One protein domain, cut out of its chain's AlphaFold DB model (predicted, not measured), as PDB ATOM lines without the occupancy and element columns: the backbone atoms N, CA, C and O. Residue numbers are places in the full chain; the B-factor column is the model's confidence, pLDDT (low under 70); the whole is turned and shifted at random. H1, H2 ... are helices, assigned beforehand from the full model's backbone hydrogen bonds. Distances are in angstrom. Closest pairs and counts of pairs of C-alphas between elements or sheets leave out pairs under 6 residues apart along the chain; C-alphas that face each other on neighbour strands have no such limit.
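Overview. This is residues 26 to 52 and 70 to 186 of the 360 residues of the protein "TnsD domain-containing protein" of Citrobacter sp. RHBSTW-00325 (UniProt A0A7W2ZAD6). What is the main picture? H2, the longest helix, and H4 meet as an L, and H6 sits inside the corner, touching both. H1 packs on the other side of H2, and H3 runs beside the last part of H6. What makes it up? The printed part has 144 residues with seven named helices, H1 to H7 in order, and no named strand: all helix, though under half of the residues, 65, are in them. What is its outline? It is compact, with a radius of gyration of the C-alphas of 15.6 A, yet elongated, spanning 53 by 33 by 28 A.

Along the chain. Where do the first helices run? H1 is residues 31 to 34, from C-alpha 31 at (174.251, 310.621, 178.873); H2 is 76 to 93, 25.8 A long; H3 is 102 to 108. And the others? H4 is 120 to 134, 21.3 A; H5 is 150 to 153; H6 is 164 to 175, 16.4 A; H7 is 177 to 181, ending at (157.676, 286.533, 188.299).

Arrangement. What does H2 touch? H1 only just touches its residues 85 to 89, with 3 pairs of C-alphas within 8 A, closest Gly 32 and Val 86, 5.0 A. H4 touches its residues 77 to 81, about perpendicular at 81 degrees, with C-alphas 78 and 134 closest at 4.0 A. What touches H6? H2 at a steep tilt of 67 degrees, only just short of perpendicular, opposite ways, with C-alphas 85 and 168 closest at 6.3 A; H3 at a shallow 13 degrees, the same way, with C-alphas 105 and 174 closest at 6.3 A; and H4, about perpendicular at 77 degrees, with C-alphas 127 and 173 closest at 7.4 A. The packing is mostly crossed, the helices' lines standing at large angles. Where are H5 and H7? Each is close to H4 and H6 but not clearly touching: C-alphas 152 and 124 are 7.8 A apart, and 180 and 130 are 7.4 A apart. Are the backbones helical? Every O i to N i+4 pair is within hydrogen-bond range in H2, H3, H4, H6 and H7; H1 and H5 are too short for one.

Size, cuts and confidence. Is anything missing? Residues 53 to 69 are not printed; C-alphas 52 and 70 are 18.4 A apart across the cut. Which links are long? H3 to H4 and H4 to H5. Where is confidence low? Twenty residues are under 70, among them 26 to 31 and 179 to 186.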
ATOM      1  N   LEU A  26     176.417 317.792 188.034       35.69
ATOM      2  CA  LEU A  26     175.516 318.918 187.729       35.69
ATOM      3  C   LEU A  26     175.834 319.683 186.432       35.69
ATOM      4  O   LEU A  26     174.940 320.309 185.878       35.69
ATOM      5  N   PHE A  27     177.056 319.596 185.890       32.84
ATOM      6  CA  PHE A  27     177.468 320.416 184.731       32.84
ATOM      7  C   PHE A  27     177.409 319.731 183.366       32.84
ATOM      8  O   PHE A  27     177.641 320.353 182.331       32.84
ATOM      9  N   ALA A  28     177.018 318.467 183.338       35.03
ATOM     10  CA  ALA A  28     176.563 317.815 182.128       35.03
ATOM     11  C   ALA A  28     175.428 316.892 182.547       35.03
ATOM     12  O   ALA A  28     175.630 316.099 183.473       35.03
ATOM     13  N   PRO A  29     174.255 316.914 181.887       47.91
ATOM     14  CA  PRO A  29     173.381 315.764 181.956       47.91
ATOM     15  C   PRO A  29     174.250 314.580 181.546       47.91
ATOM     16  O   PRO A  29     174.697 314.498 180.399       47.91
ATOM     17  N   SER A  30     174.570 313.694 182.489       58.09
ATOM     18  CA  SER A  30     175.233 312.458 182.117       58.09
ATOM     19  C   SER A  30     174.359 311.822 181.034       58.09
ATOM     20  O   SER A  30     173.128 311.843 181.135       58.09
ATOM     21  N   LEU A  31     174.971 311.272 179.981       62.41
ATOM     22  CA  LEU A  31     174.251 310.621 178.873       62.41
ATOM     23  C   LEU A  31     173.157 309.649 179.380       62.41
ATOM     24  O   LEU A  31     172.167 309.391 178.701       62.41
ATOM     25  N   GLY A  32     173.334 309.128 180.601       70.75
ATOM     26  CA  GLY A  32     172.405 308.246 181.290       70.75
ATOM     27  C   GLY A  32     171.059 308.858 181.699       70.75
ATOM     28  O   GLY A  32     170.073 308.128 181.704       70.75
ATOM     29  N   HIS A  33     170.969 310.158 181.995       77.38
ATOM     30  CA  HIS A  33     169.689 310.817 182.313       77.38
ATOM     31  C   HIS A  33     168.906 311.261 181.068       77.38
ATOM     32  O   HIS A  33     167.739 311.624 181.171       77.38
ATOM     33  N   GLN A  34     169.524 311.206 179.885       78.19
ATOM     34  CA  GLN A  34     168.902 311.594 178.614       78.19
ATOM     35  C   GLN A  34     168.343 310.402 177.820       78.19
ATOM     36  O   GLN A  34     167.984 310.543 176.649       78.19
ATOM     37  N   ILE A  35     168.267 309.211 178.423       85.62
ATOM     38  CA  ILE A  35     167.759 308.018 177.740       85.62
ATOM     39  C   ILE A  35     166.234 308.151 177.556       85.62
ATOM     40  O   ILE A  35     165.505 308.227 178.547       85.62
ATOM     41  N   PRO A  36     165.709 308.131 176.313       83.31
ATOM     42  CA  PRO A  36     164.283 308.336 176.082       83.31
ATOM     43  C   PRO A  36     163.408 307.270 176.757       83.31
ATOM     44  O   PRO A  36     163.582 306.077 176.504       83.31
ATOM     45  N   GLY A  37     162.426 307.717 177.545       84.62
ATOM     46  CA  GLY A  37     161.484 306.864 178.281       84.62
ATOM     47  C   GLY A  37     161.988 306.381 179.644       84.62
ATOM     48  O   GLY A  37     161.286 305.615 180.301       84.62
ATOM     49  N   ILE A  38     163.188 306.794 180.069       88.31
ATOM     50  CA  ILE A  38     163.676 306.567 181.430       88.31
ATOM     51  C   ILE A  38     163.289 307.766 182.285       88.31
ATOM     52  O   ILE A  38     163.714 308.888 182.040       88.31
ATOM     53  N   GLU A  39     162.470 307.497 183.292       86.81
ATOM     54  CA  GLU A  39     161.816 308.526 184.102       86.81
ATOM     55  C   GLU A  39     162.407 308.619 185.512       86.81
ATOM     56  O   GLU A  39     162.018 309.474 186.292       86.81
ATOM     57  N   ALA A  40     163.330 307.725 185.864       87.62
ATOM     58  CA  ALA A  40     163.949 307.665 187.180       87.62
ATOM     59  C   ALA A  40     165.443 307.987 187.099       87.62
ATOM     60  O   ALA A  40     166.144 307.558 186.180       87.62
ATOM     61  N   CYS A  41     165.943 308.698 188.104       84.88
ATOM     62  CA  CYS A  41     167.364 308.926 188.295       84.88
ATOM     63  C   CYS A  41     168.043 307.633 188.770       84.88
ATOM     64  O   CYS A  41     167.660 307.058 189.792       84.88
ATOM     65  N   TYR A  42     169.081 307.196 188.052       82.81
ATOM     66  CA  TYR A  42     169.838 305.984 188.387       82.81
ATOM     67  C   TYR A  42     170.824 306.182 189.551       82.81
ATOM     68  O   TYR A  42     171.321 305.192 190.078       82.81
ATOM     69  N   LEU A  43     171.096 307.431 189.956       77.81
ATOM     70  CA  LEU A  43     171.980 307.773 191.080       77.81
ATOM     71  C   LEU A  43     171.197 308.003 192.379       77.81
ATOM     72  O   LEU A  43     171.515 307.420 193.407       77.81
ATOM     73  N   HIS A  44     170.147 308.827 192.318       79.44
ATOM     74  CA  HIS A  44     169.482 309.373 193.508       79.44
ATOM     75  C   HIS A  44     168.142 308.704 193.844       79.44
ATOM     76  O   HIS A  44     167.533 309.026 194.860       79.44
ATOM     77  N   LYS A  45     167.654 307.768 193.012       82.06
ATOM     78  CA  LYS A  45     166.380 307.055 193.240       82.06
ATOM     79  C   LYS A  45     165.182 308.010 193.417       82.06
ATOM     80  O   LYS A  45     164.328 307.838 194.290       82.06
ATOM     81  N   ILE A  46     165.115 309.011 192.548       82.12
ATOM     82  CA  ILE A  46     164.013 309.977 192.442       82.12
ATOM     83  C   ILE A  46     163.417 309.946 191.034       82.12
ATOM     84  O   ILE A  46     164.075 309.497 190.089       82.12
ATOM     85  N   TRP A  47     162.171 310.391 190.887       84.88
ATOM     86  CA  TRP A  47     161.569 310.645 189.578       84.88
ATOM     87  C   TRP A  47     162.166 311.905 188.943       84.88
ATOM     88  O   TRP A  47     162.420 312.893 189.626       84.88
ATOM     89  N   LEU A  48     162.399 311.860 187.635       83.06
ATOM     90  CA  LEU A  48     162.889 312.978 186.839       83.06
ATOM     91  C   LEU A  48     161.719 313.867 186.409       83.06
ATOM     92  O   LEU A  48     160.661 313.379 186.008       83.06
ATOM     93  N   TYR A  49     161.930 315.181 186.447       76.56
ATOM     94  CA  TYR A  49     160.951 316.166 185.998       76.56
ATOM     95  C   TYR A  49     161.058 316.417 184.492       76.56
ATOM     96  O   TYR A  49     162.150 316.589 183.949       76.56
ATOM     97  N   HIS A  50     159.910 316.487 183.813       72.88
ATOM     98  CA  HIS A  50     159.842 316.814 182.387       72.88
ATOM     99  C   HIS A  50     159.453 318.263 182.185       72.88
ATOM    100  O   HIS A  50     158.306 318.640 182.413       72.88
ATOM    101  N   ILE A  51     160.393 319.049 181.672       72.62
ATOM    102  CA  ILE A  51     160.126 320.417 181.243       72.62
ATOM    103  C   ILE A  51     159.810 320.379 179.737       72.62
ATOM    104  O   ILE A  51     160.676 320.009 178.931       72.62
ATOM    105  N   PRO A  52     158.567 320.679 179.312       68.62
ATOM    106  CA  PRO A  52     158.233 320.732 177.897       68.62
ATOM    107  C   PRO A  52     158.947 321.916 177.240       68.62
ATOM    108  O   PRO A  52     158.799 323.058 177.658       68.62
ATOM    109  N   HIS A  70     159.890 319.440 195.046       63.47
ATOM    110  CA  HIS A  70     160.087 318.454 196.103       63.47
ATOM    111  C   HIS A  70     160.637 317.155 195.512       63.47
ATOM    112  O   HIS A  70     160.096 316.640 194.536       63.47
ATOM    113  N   ASP A  71     161.669 316.576 196.112       70.31
ATOM    114  CA  ASP A  71     162.185 315.287 195.662       70.31
ATOM    115  C   ASP A  71     161.154 314.181 195.892       70.31
ATOM    116  O   ASP A  71     160.767 313.870 197.022       70.31
ATOM    117  N   ARG A  72     160.703 313.549 194.803       80.38
ATOM    118  CA  ARG A  72     159.808 312.396 194.879       80.38
ATOM    119  C   ARG A  72     160.581 311.123 194.596       80.38
ATOM    120  O   ARG A  72     160.975 310.862 193.459       80.38
ATOM    121  N   HIS A  73     160.748 310.300 195.624       79.38
ATOM    122  CA  HIS A  73     161.378 308.995 195.477       79.38
ATOM    123  C   HIS A  73     160.640 308.115 194.468       79.38
ATOM    124  O   HIS A  73     159.410 308.001 194.485       79.38
ATOM    125  N   CYS A  74     161.413 307.459 193.604       81.38
ATOM    126  CA  CYS A  74     160.882 306.486 192.665       81.38
ATOM    127  C   CYS A  74     160.836 305.085 193.280       81.38
ATOM    128  O   CYS A  74     161.514 304.765 194.264       81.38
ATOM    129  N   ASN A  75     159.998 304.229 192.697       84.56
ATOM    130  CA  ASN A  75     159.916 302.842 193.132       84.56
ATOM    131  C   ASN A  75     161.170 302.051 192.711       84.56
ATOM    132  O   ASN A  75     161.963 302.463 191.859       84.56
ATOM    133  N   PHE A  76     161.351 300.885 193.331       83.31
ATOM    134  CA  PHE A  76     162.515 300.037 193.088       83.31
ATOM    135  C   PHE A  76     162.624 299.587 191.625       83.31
ATOM    136  O   PHE A  76     163.722 299.557 191.079       83.31
ATOM    137  N   GLN A  77     161.501 299.274 190.976       86.81
ATOM    138  CA  GLN A  77     161.463 298.811 189.591       86.81
ATOM    139  C   GLN A  77     161.961 299.887 188.622       86.81
ATOM    140  O   GLN A  77     162.776 299.593 187.750       86.81
ATOM    141  N   ALA A  78     161.504 301.126 188.789       87.75
ATOM    142  CA  ALA A  78     161.923 302.267 187.986       87.75
ATOM    143  C   ALA A  78     163.416 302.567 188.178       87.75
ATOM    144  O   ALA A  78     164.142 302.745 187.201       87.75
ATOM    145  N   TYR A  79     163.899 302.527 189.424       86.56
ATOM    146  CA  TYR A  79     165.320 302.686 189.740       86.56
ATOM    147  C   TYR A  79     166.198 301.577 189.139       86.56
ATOM    148  O   TYR A  79     167.246 301.852 188.549       86.56
ATOM    149  N   ALA A  80     165.768 300.317 189.249       87.62
ATOM    150  CA  ALA A  80     166.466 299.174 188.665       87.62
ATOM    151  C   ALA A  80     166.503 299.267 187.133       87.62
ATOM    152  O   ALA A  80     167.542 299.032 186.515       87.62
ATOM    153  N   PHE A  81     165.394 299.683 186.517       91.56
ATOM    154  CA  PHE A  81     165.313 299.881 185.075       91.56
ATOM    155  C   PHE A  81     166.214 301.022 184.580       91.56
ATOM    156  O   PHE A  81     166.866 300.886 183.540       91.56
ATOM    157  N   ALA A  82     166.309 302.121 185.334       90.69
ATOM    158  CA  ALA A  82     167.226 303.216 185.031       90.69
ATOM    159  C   ALA A  82     168.692 302.754 185.092       90.69
ATOM    160  O   ALA A  82     169.446 302.962 184.140       90.69
ATOM    161  N   ASN A  83     169.079 302.037 186.152       89.94
ATOM    162  CA  ASN A  83     170.426 301.474 186.298       89.94
ATOM    163  C   ASN A  83     170.788 300.499 185.177       89.94
ATOM    164  O   ASN A  83     171.879 300.580 184.604       89.94
ATOM    165  N   TYR A  84     169.853 299.618 184.818       92.00
ATOM    166  CA  TYR A  84     170.005 298.711 183.687       92.00
ATOM    167  C   TYR A  84     170.255 299.474 182.382       92.00
ATOM    168  O   TYR A  84     171.192 299.170 181.641       92.00
ATOM    169  N   SER A  85     169.443 300.500 182.124       92.12
ATOM    170  CA  SER A  85     169.497 301.278 180.886       92.12
ATOM    171  C   SER A  85     170.823 302.022 180.732       92.12
ATOM    172  O   SER A  85     171.436 301.973 179.665       92.12
ATOM    173  N   VAL A  86     171.315 302.639 181.810       90.88
ATOM    174  CA  VAL A  86     172.622 303.314 181.818       90.88
ATOM    175  C   VAL A  86     173.769 302.321 181.670       90.88
ATOM    176  O   VAL A  86     174.709 302.577 180.916       90.88
ATOM    177  N   SER A  87     173.691 301.169 182.334       90.06
ATOM    178  CA  SER A  87     174.711 300.120 182.230       90.06
ATOM    179  C   SER A  87     174.810 299.572 180.807       90.06
ATOM    180  O   SER A  87     175.909 299.478 180.257       90.06
ATOM    181  N   LYS A  88     173.669 299.303 180.154       90.50
ATOM    182  CA  LYS A  88     173.639 298.894 178.742       90.50
ATOM    183  C   LYS A  88     174.177 299.974 177.815       90.50
ATOM    184  O   LYS A  88     174.954 299.655 176.923       90.50
ATOM    185  N   LEU A  89     173.819 301.241 178.028       89.56
ATOM    186  CA  LEU A  89     174.337 302.341 177.213       89.56
ATOM    187  C   LEU A  89     175.866 302.465 177.326       89.56
ATOM    188  O   LEU A  89     176.546 302.629 176.311       89.56
ATOM    189  N   LYS A  90     176.417 302.321 178.537       89.06
ATOM    190  CA  LYS A  90     177.870 302.301 178.771       89.06
ATOM    191  C   LYS A  90     178.543 301.131 178.051       89.06
ATOM    192  O   LYS A  90     179.537 301.354 177.368       89.06
ATOM    193  N   ALA A  91     177.982 299.925 178.142       88.06
ATOM    194  CA  ALA A  91     178.504 298.752 177.438       88.06
ATOM    195  C   ALA A  91     178.487 298.941 175.910       88.06
ATOM    196  O   ALA A  91     179.470 298.640 175.239       88.06
ATOM    197  N   ILE A  92     177.409 299.512 175.354       88.12
ATOM    198  CA  ILE A  92     177.315 299.827 173.916       88.12
ATOM    199  C   ILE A  92     178.403 300.823 173.512       88.12
ATOM    200  O   ILE A  92     179.083 300.615 172.512       88.12
ATOM    201  N   THR A  93     178.595 301.878 174.305       87.12
ATOM    202  CA  THR A  93     179.592 302.925 174.028       87.12
ATOM    203  C   THR A  93     181.020 302.370 174.039       87.12
ATOM    204  O   THR A  93     181.854 302.815 173.258       87.12
ATOM    205  N   LYS A  94     181.293 301.364 174.877       89.12
ATOM    206  CA  LYS A  94     182.584 300.662 174.933       89.12
ATOM    207  C   LYS A  94     182.753 299.571 173.868       89.12
ATOM    208  O   LYS A  94     183.832 299.007 173.757       89.12
ATOM    209  N   GLY A  95     181.707 299.251 173.101       87.75
ATOM    210  CA  GLY A  95     181.716 298.128 172.156       87.75
ATOM    211  C   GLY A  95     181.613 296.745 172.815       87.75
ATOM    212  O   GLY A  95     181.817 295.737 172.148       87.75
ATOM    213  N   GLU A  96     181.268 296.684 174.101       88.12
ATOM    214  CA  GLU A  96     181.134 295.455 174.902       88.12
ATOM    215  C   GLU A  96     179.704 294.878 174.853       88.12
ATOM    216  O   GLU A  96     179.402 293.863 175.479       88.12
ATOM    217  N   ALA A  97     178.779 295.542 174.156       79.81
ATOM    218  CA  ALA A  97     177.385 295.124 174.120       79.81
ATOM    219  C   ALA A  97     177.149 293.958 173.156       79.81
ATOM    220  O   ALA A  97     177.263 294.093 171.937       79.81
ATOM    221  N   GLU A  98     176.711 292.831 173.709       78.50
ATOM    222  CA  GLU A  98     176.287 291.679 172.925       78.50
ATOM    223  C   GLU A  98     174.885 291.853 172.325       78.50
ATOM    224  O   GLU A  98     173.974 292.455 172.911       78.50
ATOM    225  N   PHE A  99     174.685 291.248 171.153       78.94
ATOM    226  CA  PHE A  99     173.368 291.141 170.542       78.94
ATOM    227  C   PHE A  99     172.438 290.287 171.415       78.94
ATOM    228  O   PHE A  99     172.697 289.112 171.671       78.94
ATOM    229  N   THR A 100     171.307 290.856 171.832       80.56
ATOM    230  CA  THR A 100     170.316 290.129 172.634       80.56
ATOM    231  C   THR A 100     169.335 289.370 171.736       80.56
ATOM    232  O   THR A 100     168.458 289.967 171.107       80.56
ATOM    233  N   ASP A 101     169.428 288.037 171.711       87.88
ATOM    234  CA  ASP A 101     168.423 287.181 171.070       87.88
ATOM    235  C   ASP A 101     167.175 287.058 171.957       87.88
ATOM    236  O   ASP A 101     167.051 286.173 172.812       87.88
ATOM    237  N   TYR A 102     166.213 287.952 171.726       90.56
ATOM    238  CA  TYR A 102     164.950 287.963 172.460       90.56
ATOM    239  C   TYR A 102     164.155 286.664 172.296       90.56
ATOM    240  O   TYR A 102     163.479 286.246 173.234       90.56
ATOM    241  N   PHE A 103     164.213 286.009 171.132       90.25
ATOM    242  CA  PHE A 103     163.461 284.775 170.907       90.25
ATOM    243  C   PHE A 103     164.002 283.655 171.794       90.25
ATOM    244  O   PHE A 103     163.231 282.975 172.475       90.25
ATOM    245  N   ARG A 104     165.328 283.494 171.837       89.00
ATOM    246  CA  ARG A 104     165.974 282.538 172.741       89.00
ATOM    247  C   ARG A 104     165.732 282.900 174.204       89.00
ATOM    248  O   ARG A 104     165.380 282.014 174.977       89.00
ATOM    249  N   GLY A 105     165.815 284.184 174.554       88.56
ATOM    250  CA  GLY A 105     165.497 284.680 175.893       88.56
ATOM    251  C   GLY A 105     164.106 284.242 176.351       88.56
ATOM    252  O   GLY A 105     163.987 283.502 177.323       88.56
ATOM    253  N   PHE A 106     163.055 284.585 175.597       90.69
ATOM    254  CA  PHE A 106     161.675 284.196 175.920       90.69
ATOM    255  C   PHE A 106     161.429 282.679 175.892       90.69
ATOM    256  O   PHE A 106     160.512 282.201 176.564       90.69
ATOM    257  N   LYS A 107     162.215 281.917 175.125       89.88
ATOM    258  CA  LYS A 107     162.171 280.449 175.149       89.88
ATOM    259  C   LYS A 107     162.708 279.900 176.468       89.88
ATOM    260  O   LYS A 107     162.030 279.080 177.078       89.88
ATOM    261  N   ASN A 108     163.856 280.391 176.930       88.00
ATOM    262  CA  ASN A 108     164.482 279.937 178.176       88.00
ATOM    263  C   ASN A 108     163.582 280.172 179.398       88.00
ATOM    264  O   ASN A 108     163.548 279.348 180.303       88.00
ATOM    265  N   ILE A 109     162.805 281.256 179.389       86.44
ATOM    266  CA  ILE A 109     161.895 281.616 180.488       86.44
ATOM    267  C   ILE A 109     160.463 281.066 180.300       86.44
ATOM    268  O   ILE A 109     159.538 281.486 180.989       86.44
ATOM    269  N   GLY A 110     160.239 280.154 179.342       87.12
ATOM    270  CA  GLY A 110     158.979 279.406 179.183       87.12
ATOM    271  C   GLY A 110     157.833 280.122 178.446       87.12
ATOM    272  O   GLY A 110     156.750 279.554 178.252       87.12
ATOM    273  N   TYR A 111     158.050 281.346 177.963       88.25
ATOM    274  CA  TYR A 111     157.059 282.103 177.185       88.25
ATOM    275  C   TYR A 111     156.963 281.649 175.718       88.25
ATOM    276  O   TYR A 111     156.001 281.982 175.015       88.25
ATOM    277  N   ILE A 112     157.924 280.852 175.248       91.44
ATOM    278  CA  ILE A 112     157.898 280.186 173.944       91.44
ATOM    279  C   ILE A 112     158.048 278.682 174.169       91.44
ATOM    280  O   ILE A 112     158.942 278.237 174.874       91.44
ATOM    281  N   THR A 113     157.158 277.888 173.573       88.50
ATOM    282  CA  THR A 113     157.220 276.418 173.666       88.50
ATOM    283  C   THR A 113     158.415 275.864 172.887       88.50
ATOM    284  O   THR A 113     158.804 276.475 171.891       88.50
ATOM    285  N   ASP A 114     158.854 274.635 173.166       85.25
ATOM    286  CA  ASP A 114     159.902 273.953 172.380       85.25
ATOM    287  C   ASP A 114     159.601 273.870 170.879       85.25
ATOM    288  O   ASP A 114     160.502 273.990 170.053       85.25
ATOM    289  N   ALA A 115     158.316 273.775 170.519       86.44
ATOM    290  CA  ALA A 115     157.832 273.801 169.138       86.44
ATOM    291  C   ALA A 115     157.817 275.209 168.490       86.44
ATOM    292  O   ALA A 115     157.215 275.393 167.432       86.44
ATOM    293  N   GLY A 116     158.389 276.229 169.138       85.69
ATOM    294  CA  GLY A 116     158.484 277.603 168.629       85.69
ATOM    295  C   GLY A 116     157.191 278.425 168.690       85.69
ATOM    296  O   GLY A 116     157.125 279.517 168.121       85.69
ATOM    297  N   ARG A 117     156.134 277.942 169.359       87.75
ATOM    298  CA  ARG A 117     154.890 278.706 169.538       87.75
ATOM    299  C   ARG A 117     155.044 279.747 170.641       87.75
ATOM    300  O   ARG A 117     155.337 279.416 171.787       87.75
ATOM    301  N   VAL A 118     154.775 281.001 170.287       91.00
ATOM    302  CA  VAL A 118     154.862 282.158 171.186       91.00
ATOM    303  C   VAL A 118     153.571 282.312 171.995       91.00
ATOM    304  O   VAL A 118     152.494 282.471 171.409       91.00
ATOM    305  N   ARG A 119     153.665 282.339 173.331       90.75
ATOM    306  CA  ARG A 119     152.542 282.628 174.242       90.75
ATOM    307  C   ARG A 119     152.266 284.135 174.290       90.75
ATOM    308  O   ARG A 119     152.550 284.812 175.273       90.75
ATOM    309  N   ARG A 120     151.722 284.672 173.193       90.62
ATOM    310  CA  ARG A 120     151.589 286.127 172.971       90.62
ATOM    311  C   ARG A 120     150.856 286.866 174.088       90.62
ATOM    312  O   ARG A 120     151.329 287.918 174.491       90.62
ATOM    313  N   LYS A 121     149.752 286.301 174.590       90.06
ATOM    314  CA  LYS A 121     148.977 286.890 175.690       90.06
ATOM    315  C   LYS A 121     149.818 287.026 176.957       90.06
ATOM    316  O   LYS A 121     149.922 288.111 177.501       90.06
ATOM    317  N   SER A 122     150.502 285.956 177.361       88.44
ATOM    318  CA  SER A 122     151.367 285.968 178.543       88.44
ATOM    319  C   SER A 122     152.477 287.018 178.437       88.44
ATOM    320  O   SER A 122     152.677 287.769 179.385       88.44
ATOM    321  N   ILE A 123     153.156 287.105 177.284       91.00
ATOM    322  CA  ILE A 123     154.213 288.108 177.056       91.00
ATOM    323  C   ILE A 123     153.638 289.526 177.124       91.00
ATOM    324  O   ILE A 123     154.187 290.376 177.818       91.00
ATOM    325  N   ALA A 124     152.531 289.783 176.423       91.62
ATOM    326  CA  ALA A 124     151.904 291.100 176.378       91.62
ATOM    327  C   ALA A 124     151.469 291.570 177.772       91.62
ATOM    328  O   ALA A 124     151.819 292.674 178.180       91.62
ATOM    329  N   THR A 125     150.810 290.700 178.540       90.25
ATOM    330  CA  THR A 125     150.406 290.996 179.917       90.25
ATOM    331  C   THR A 125     151.611 291.264 180.821       90.25
ATOM    332  O   THR A 125     151.571 292.192 181.625       90.25
ATOM    333  N   ALA A 126     152.683 290.475 180.709       88.75
ATOM    334  CA  ALA A 126     153.876 290.651 181.534       88.75
ATOM    335  C   ALA A 126     154.598 291.974 181.227       88.75
ATOM    336  O   ALA A 126     154.907 292.733 182.145       88.75
ATOM    337  N   LEU A 127     154.790 292.292 179.943       90.88
ATOM    338  CA  LEU A 127     155.417 293.544 179.516       90.88
ATOM    339  C   LEU A 127     154.563 294.770 179.853       90.88
ATOM    340  O   LEU A 127     155.113 295.792 180.246       90.88
ATOM    341  N   TYR A 128     153.236 294.676 179.733       90.81
ATOM    342  CA  TYR A 128     152.329 295.760 180.120       90.81
ATOM    343  C   TYR A 128     152.376 296.026 181.631       90.81
ATOM    344  O   TYR A 128     152.481 297.175 182.054       90.81
ATOM    345  N   ARG A 129     152.390 294.969 182.457       89.06
ATOM    346  CA  ARG A 129     152.564 295.101 183.913       89.06
ATOM    347  C   ARG A 129     153.902 295.735 184.275       89.06
ATOM    348  O   ARG A 129     153.923 296.659 185.080       89.06
ATOM    349  N   LEU A 130     154.993 295.287 183.658       88.81
ATOM    350  CA  LEU A 130     156.306 295.899 183.857       88.81
ATOM    351  C   LEU A 130     156.283 297.390 183.490       88.81
ATOM    352  O   LEU A 130     156.705 298.226 184.282       88.81
ATOM    353  N   ALA A 131     155.740 297.721 182.317       89.62
ATOM    354  CA  ALA A 131     155.631 299.093 181.834       89.62
ATOM    355  C   ALA A 131     154.879 300.002 182.821       89.62
ATOM    356  O   ALA A 131     155.336 301.106 183.082       89.62
ATOM    357  N   SER A 132     153.790 299.519 183.430       87.56
ATOM    358  CA  SER A 132     153.045 300.282 184.447       87.56
ATOM    359  C   SER A 132     153.799 300.518 185.763       87.56
ATOM    360  O   SER A 132     153.386 301.361 186.549       87.56
ATOM    361  N   GLN A 133     154.878 299.776 186.032       85.75
ATOM    362  CA  GLN A 133     155.650 299.898 187.274       85.75
ATOM    363  C   GLN A 133     156.874 300.805 187.125       85.75
ATOM    364  O   GLN A 133     157.332 301.370 188.109       85.75
ATOM    365  N   ILE A 134     157.423 300.942 185.921       86.94
ATOM    366  CA  ILE A 134     158.695 301.648 185.689       86.94
ATOM    367  C   ILE A 134     158.522 303.115 185.273       86.94
ATOM    368  O   ILE A 134     159.502 303.853 185.239       86.94
ATOM    369  N   THR A 135     157.307 303.538 184.921       80.44
ATOM    370  CA  THR A 135     157.019 304.899 184.453       80.44
ATOM    371  C   THR A 135     155.586 305.296 184.775       80.44
ATOM    372  O   THR A 135     154.671 304.475 184.733       80.44
ATOM    373  N   GLU A 136     155.405 306.579 185.072       70.62
ATOM    374  CA  GLU A 136     154.105 307.195 185.337       70.62
ATOM    375  C   GLU A 136     153.566 307.981 184.129       70.62
ATOM    376  O   GLU A 136     152.417 308.416 184.130       70.62
ATOM    377  N   MET A 137     154.371 308.143 183.073       69.31
ATOM    378  CA  MET A 137     154.036 308.969 181.915       69.31
ATOM    379  C   MET A 137     153.695 308.137 180.679       69.31
ATOM    380  O   MET A 137     154.421 307.229 180.270       69.31
ATOM    381  N   ASN A 138     152.610 308.506 179.997       67.81
ATOM    382  CA  ASN A 138     152.239 307.891 178.726       67.81
ATOM    383  C   ASN A 138     152.952 308.578 177.549       67.81
ATOM    384  O   ASN A 138     152.368 309.376 176.818       67.81
ATOM    385  N   ASN A 139     154.222 308.232 177.344       69.50
ATOM    386  CA  ASN A 139     155.079 308.850 176.323       69.50
ATOM    387  C   ASN A 139     154.965 308.178 174.936       69.50
ATOM    388  O   ASN A 139     155.834 308.337 174.079       69.50
ATOM    389  N   GLY A 140     153.926 307.361 174.702       79.38
ATOM    390  CA  GLY A 140     153.709 306.621 173.446       79.38
ATOM    391  C   GLY A 140     154.732 305.510 173.154       79.38
ATOM    392  O   GLY A 140     154.595 304.792 172.161       79.38
ATOM    393  N   LEU A 141     155.741 305.357 174.017       85.12
ATOM    394  CA  LEU A 141     156.795 304.347 173.935       85.12
ATOM    395  C   LEU A 141     156.427 303.028 174.618       85.12
ATOM    396  O   LEU A 141     157.102 302.040 174.363       85.12
ATOM    397  N   LEU A 142     155.383 303.008 175.448       88.44
ATOM    398  CA  LEU A 142     154.946 301.854 176.239       88.44
ATOM    399  C   LEU A 142     153.923 300.991 175.478       88.44
ATOM    400  O   LEU A 142     153.277 301.480 174.544       88.44
ATOM    401  N   PRO A 143     153.732 299.715 175.869       89.75
ATOM    402  CA  PRO A 143     152.616 298.913 175.376       89.75
ATOM    403  C   PRO A 143     151.287 299.582 175.744       89.75
ATOM    404  O   PRO A 143     151.089 299.981 176.889       89.75
ATOM    405  N   LYS A 144     150.364 299.691 174.784       89.06
ATOM    406  CA  LYS A 144     149.088 300.403 175.002       89.06
ATOM    407  C   LYS A 144     148.088 299.623 175.853       89.06
ATOM    408  O   LYS A 144     147.191 300.213 176.440       89.06
ATOM    409  N   SER A 145     148.209 298.300 175.853       89.50
ATOM    410  CA  SER A 145     147.310 297.376 176.539       89.50
ATOM    411  C   SER A 145     148.012 296.044 176.786       89.50
ATOM    412  O   SER A 145     148.994 295.715 176.115       89.50
ATOM    413  N   ASP A 146     147.452 295.225 177.671       88.94
ATOM    414  CA  ASP A 146     147.899 293.855 177.948       88.94
ATOM    415  C   ASP A 146     147.673 292.871 176.785       88.94
ATOM    416  O   ASP A 146     148.201 291.761 176.822       88.94
ATOM    417  N   ASP A 147     146.960 293.292 175.735       89.31
ATOM    418  CA  ASP A 147     146.793 292.583 174.459       89.31
ATOM    419  C   ASP A 147     147.525 293.252 173.268       89.31
ATOM    420  O   ASP A 147     147.293 292.907 172.104       89.31
ATOM    421  N   ASP A 148     148.453 294.190 173.516       90.00
ATOM    422  CA  ASP A 148     149.255 294.822 172.454       90.00
ATOM    423  C   ASP A 148     150.366 293.888 171.937       90.00
ATOM    424  O   ASP A 148     151.566 294.055 172.175       90.00
ATOM    425  N   TYR A 149     149.968 292.873 171.170       90.69
ATOM    426  CA  TYR A 149     150.901 291.912 170.578       90.69
ATOM    427  C   TYR A 149     151.849 292.559 169.567       90.69
ATOM    428  O   TYR A 149     152.925 292.022 169.285       90.69
ATOM    429  N   SER A 150     151.448 293.690 168.980       89.12
ATOM    430  CA  SER A 150     152.235 294.389 167.966       89.12
ATOM    431  C   SER A 150     153.521 294.972 168.552       89.12
ATOM    432  O   SER A 150     154.541 295.014 167.859       89.12
ATOM    433  N   TYR A 151     153.488 295.318 169.842       89.31
ATOM    434  CA  TYR A 151     154.576 295.964 170.557       89.31
ATOM    435  C   TYR A 151     155.897 295.185 170.487       89.31
ATOM    436  O   TYR A 151     156.927 295.770 170.141       89.31
ATOM    437  N   PHE A 152     155.859 293.869 170.738       89.62
ATOM    438  CA  PHE A 152     157.042 292.991 170.780       89.62
ATOM    439  C   PHE A 152     157.165 292.043 169.573       89.62
ATOM    440  O   PHE A 152     158.237 291.493 169.324       89.62
ATOM    441  N   SER A 153     156.101 291.843 168.784       89.50
ATOM    442  CA  SER A 153     156.106 290.877 167.667       89.50
ATOM    443  C   SER A 153     157.184 291.148 166.614       89.50
ATOM    444  O   SER A 153     157.646 290.215 165.958       89.50
ATOM    445  N   ASN A 154     157.545 292.413 166.409       88.00
ATOM    446  CA  ASN A 154     158.569 292.816 165.448       88.00
ATOM    447  C   ASN A 154     159.990 292.568 165.974       88.00
ATOM    448  O   ASN A 154     160.843 292.120 165.211       88.00
ATOM    449  N   LEU A 155     160.199 292.746 167.283       87.75
ATOM    450  CA  LEU A 155     161.464 292.449 167.963       87.75
ATOM    451  C   LEU A 155     161.775 290.953 167.921       87.75
ATOM    452  O   LEU A 155     162.879 290.570 167.557       87.75
ATOM    453  N   LEU A 156     160.771 290.102 168.159       88.25
ATOM    454  CA  LEU A 156     160.933 288.644 168.072       88.25
ATOM    455  C   LEU A 156     161.261 288.135 166.664       88.25
ATOM    456  O   LEU A 156     161.771 287.030 166.515       88.25
ATOM    457  N   LYS A 157     160.909 288.890 165.618       84.44
ATOM    458  CA  LYS A 157     161.172 288.493 164.229       84.44
ATOM    459  C   LYS A 157     162.556 288.920 163.745       84.44
ATOM    460  O   LYS A 157     162.974 288.397 162.719       84.44
ATOM    461  N   GLY A 158     163.203 289.885 164.406       76.19
ATOM    462  CA  GLY A 158     164.526 290.401 164.034       76.19
ATOM    463  C   GLY A 158     164.607 291.059 162.648       76.19
ATOM    464  O   GLY A 158     165.685 291.147 162.079       76.19
ATOM    465  N   LYS A 159     163.476 291.472 162.056       69.75
ATOM    466  CA  LYS A 159     163.401 291.946 160.653       69.75
ATOM    467  C   LYS A 159     163.132 293.442 160.497       69.75
ATOM    468  O   LYS A 159     162.908 293.901 159.380       69.75
ATOM    469  N   SER A 160     163.060 294.182 161.593       75.25
ATOM    470  CA  SER A 160     162.690 295.593 161.558       75.25
ATOM    471  C   SER A 160     163.327 296.344 162.704       75.25
ATOM    472  O   SER A 160     163.200 295.905 163.850       75.25
ATOM    473  N   ASP A 161     163.877 297.508 162.393       82.12
ATOM    474  CA  ASP A 161     164.372 298.449 163.386       82.12
ATOM    475  C   ASP A 161     163.218 298.899 164.282       82.12
ATOM    476  O   ASP A 161     162.089 299.137 163.827       82.12
ATOM    477  N   GLN A 162     163.475 298.951 165.582       87.50
ATOM    478  CA  GLN A 162     162.520 299.379 166.593       87.50
ATOM    479  C   GLN A 162     163.168 300.430 167.485       87.50
ATOM    480  O   GLN A 162     164.384 300.580 167.527       87.50
ATOM    481  N   HIS A 163     162.331 301.184 168.194       88.75
ATOM    482  CA  HIS A 163     162.816 302.218 169.093       88.75
ATOM    483  C   HIS A 163     163.690 301.603 170.210       88.75
ATOM    484  O   HIS A 163     163.250 300.609 170.804       88.75
ATOM    485  N   PRO A 164     164.857 302.188 170.555       88.94
ATOM    486  CA  PRO A 164     165.781 301.653 171.565       88.94
ATOM    487  C   PRO A 164     165.119 301.343 172.910       88.94
ATOM    488  O   PRO A 164     165.383 300.305 173.506       88.94
ATOM    489  N   PHE A 165     164.166 302.176 173.337       90.38
ATOM    490  CA  PHE A 165     163.373 301.931 174.547       90.38
ATOM    491  C   PHE A 165     162.744 300.530 174.596       90.38
ATOM    492  O   PHE A 165     162.742 299.883 175.638       90.38
ATOM    493  N   LYS A 166     162.240 300.012 173.467       91.31
ATOM    494  CA  LYS A 166     161.630 298.678 173.450       91.31
ATOM    495  C   LYS A 166     162.662 297.570 173.663       91.31
ATOM    496  O   LYS A 166     162.341 296.555 174.276       91.31
ATOM    497  N   HIS A 167     163.880 297.770 173.161       91.19
ATOM    498  CA  HIS A 167     165.004 296.865 173.384       91.19
ATOM    499  C   HIS A 167     165.421 296.866 174.855       91.19
ATOM    500  O   HIS A 167     165.602 295.793 175.423       91.19
ATOM    501  N   LEU A 168     165.486 298.049 175.475       91.69
ATOM    502  CA  LEU A 168     165.761 298.198 176.904       91.69
ATOM    503  C   LEU A 168     164.680 297.524 177.751       91.69
ATOM    504  O   LEU A 168     165.006 296.747 178.637       91.69
ATOM    505  N   LEU A 169     163.400 297.751 177.443       92.19
ATOM    506  CA  LEU A 169     162.286 297.175 178.196       92.19
ATOM    507  C   LEU A 169     162.283 295.641 178.155       92.19
ATOM    508  O   LEU A 169     162.134 294.992 179.186       92.19
ATOM    509  N   ILE A 170     162.436 295.054 176.963       92.56
ATOM    510  CA  ILE A 170     162.451 293.594 176.813       92.56
ATOM    511  C   ILE A 170     163.739 293.000 177.386       92.56
ATOM    512  O   ILE A 170     163.672 291.969 178.047       92.56
ATOM    513  N   GLY A 171     164.892 293.630 177.154       91.94
ATOM    514  CA  GLY A 171     166.162 293.186 177.728       91.94
ATOM    515  C   GLY A 171     166.108 293.171 179.254       91.94
ATOM    516  O   GLY A 171     166.390 292.146 179.867       91.94
ATOM    517  N   PHE A 172     165.616 294.257 179.856       91.94
ATOM    518  CA  PHE A 172     165.417 294.349 181.299       91.94
ATOM    519  C   PHE A 172     164.477 293.259 181.810       91.94
ATOM    520  O   PHE A 172     164.813 292.570 182.768       91.94
ATOM    521  N   PHE A 173     163.339 293.055 181.135       91.81
ATOM    522  CA  PHE A 173     162.392 291.999 181.485       91.81
ATOM    523  C   PHE A 173     163.048 290.613 181.491       91.81
ATOM    524  O   PHE A 173     162.823 289.851 182.423       91.81
ATOM    525  N   LEU A 174     163.844 290.287 180.468       90.62
ATOM    526  CA  LEU A 174     164.498 288.983 180.334       90.62
ATOM    527  C   LEU A 174     165.614 288.765 181.362       90.62
ATOM    528  O   LEU A 174     165.771 287.650 181.845       90.62
ATOM    529  N   GLU A 175     166.377 289.808 181.691       87.94
ATOM    530  CA  GLU A 175     167.479 289.724 182.659       87.94
ATOM    531  C   GLU A 175     166.987 289.765 184.116       87.94
ATOM    532  O   GLU A 175     167.686 289.311 185.015       87.94
ATOM    533  N   HIS A 176     165.770 290.263 184.358       84.62
ATOM    534  CA  HIS A 176     165.221 290.465 185.701       84.62
ATOM    535  C   HIS A 176     163.866 289.780 185.900       84.62
ATOM    536  O   HIS A 176     163.031 290.253 186.672       84.62
ATOM    537  N   VAL A 177     163.628 288.651 185.224       78.00
ATOM    538  CA  VAL A 177     162.367 287.891 185.317       78.00
ATOM    539  C   VAL A 177     161.972 287.615 186.768       78.00
ATOM    540  O   VAL A 177     160.794 287.738 187.106       78.00
ATOM    541  N   ASP A 178     162.938 287.326 187.641       70.94
ATOM    542  CA  ASP A 178     162.706 287.032 189.059       70.94
ATOM    543  C   ASP A 178     162.120 288.213 189.844       70.94
ATOM    544  O   ASP A 178     161.342 288.004 190.777       70.94
ATOM    545  N   LEU A 179     162.421 289.455 189.447       65.06
ATOM    546  CA  LEU A 179     161.837 290.653 190.063       65.06
ATOM    547  C   LEU A 179     160.337 290.789 189.760       65.06
ATOM    548  O   LEU A 179     159.620 291.456 190.504       65.06
ATOM    549  N   PHE A 180     159.854 290.142 188.695       63.16
ATOM    550  CA  PHE A 180     158.485 290.300 188.187       63.16
ATOM    551  C   PHE A 180     157.655 289.010 188.228       63.16
ATOM    552  O   PHE A 180     156.428 289.063 188.125       63.16
ATOM    553  N   CYS A 181     158.306 287.852 188.369       58.41
ATOM    554  CA  CYS A 181     157.676 286.533 188.299       58.41
ATOM    555  C   CYS A 181     157.720 285.739 189.613       58.41
ATOM    556  O   CYS A 181     157.188 284.622 189.639       58.41
ATOM    557  N   LYS A 182     158.280 286.292 190.705       45.06
ATOM    558  CA  LYS A 182     158.148 285.708 192.052       45.06
ATOM    559  C   LYS A 182     156.659 285.509 192.373       45.06
ATOM    560  O   LYS A 182     155.925 286.466 192.592       45.06
ATOM    561  N   GLY A 183     156.218 284.247 192.320       44.28
ATOM    562  CA  GLY A 183     154.850 283.810 192.619       44.28
ATOM    563  C   GLY A 183     154.033 283.197 191.469       44.28
ATOM    564  O   GLY A 183     152.927 282.746 191.737       44.28
ATOM    565  N   LYS A 184     154.512 283.145 190.210       45.00
ATOM    566  CA  LYS A 184     153.710 282.588 189.082       45.00
ATOM    567  C   LYS A 184     154.380 281.552 188.183       45.00
ATOM    568  O   LYS A 184     153.703 280.970 187.338       45.00
ATOM    569  N   ILE A 185     155.673 281.280 188.350       44.88
ATOM    570  CA  ILE A 185     156.363 280.283 187.509       44.88
ATOM    571  C   ILE A 185     155.878 278.852 187.827       44.88
ATOM    572  O   ILE A 185     155.798 278.029 186.919       44.88
ATOM    573  N   ALA A 186     155.424 278.586 189.060       37.72
ATOM    574  CA  ALA A 186     154.911 277.275 189.476       37.72
ATOM    575  C   ALA A 186     153.545 276.885 188.859       37.72
ATOM    576  O   ALA A 186     153.226 275.705 188.792       37.72
TER     577      ALA A 186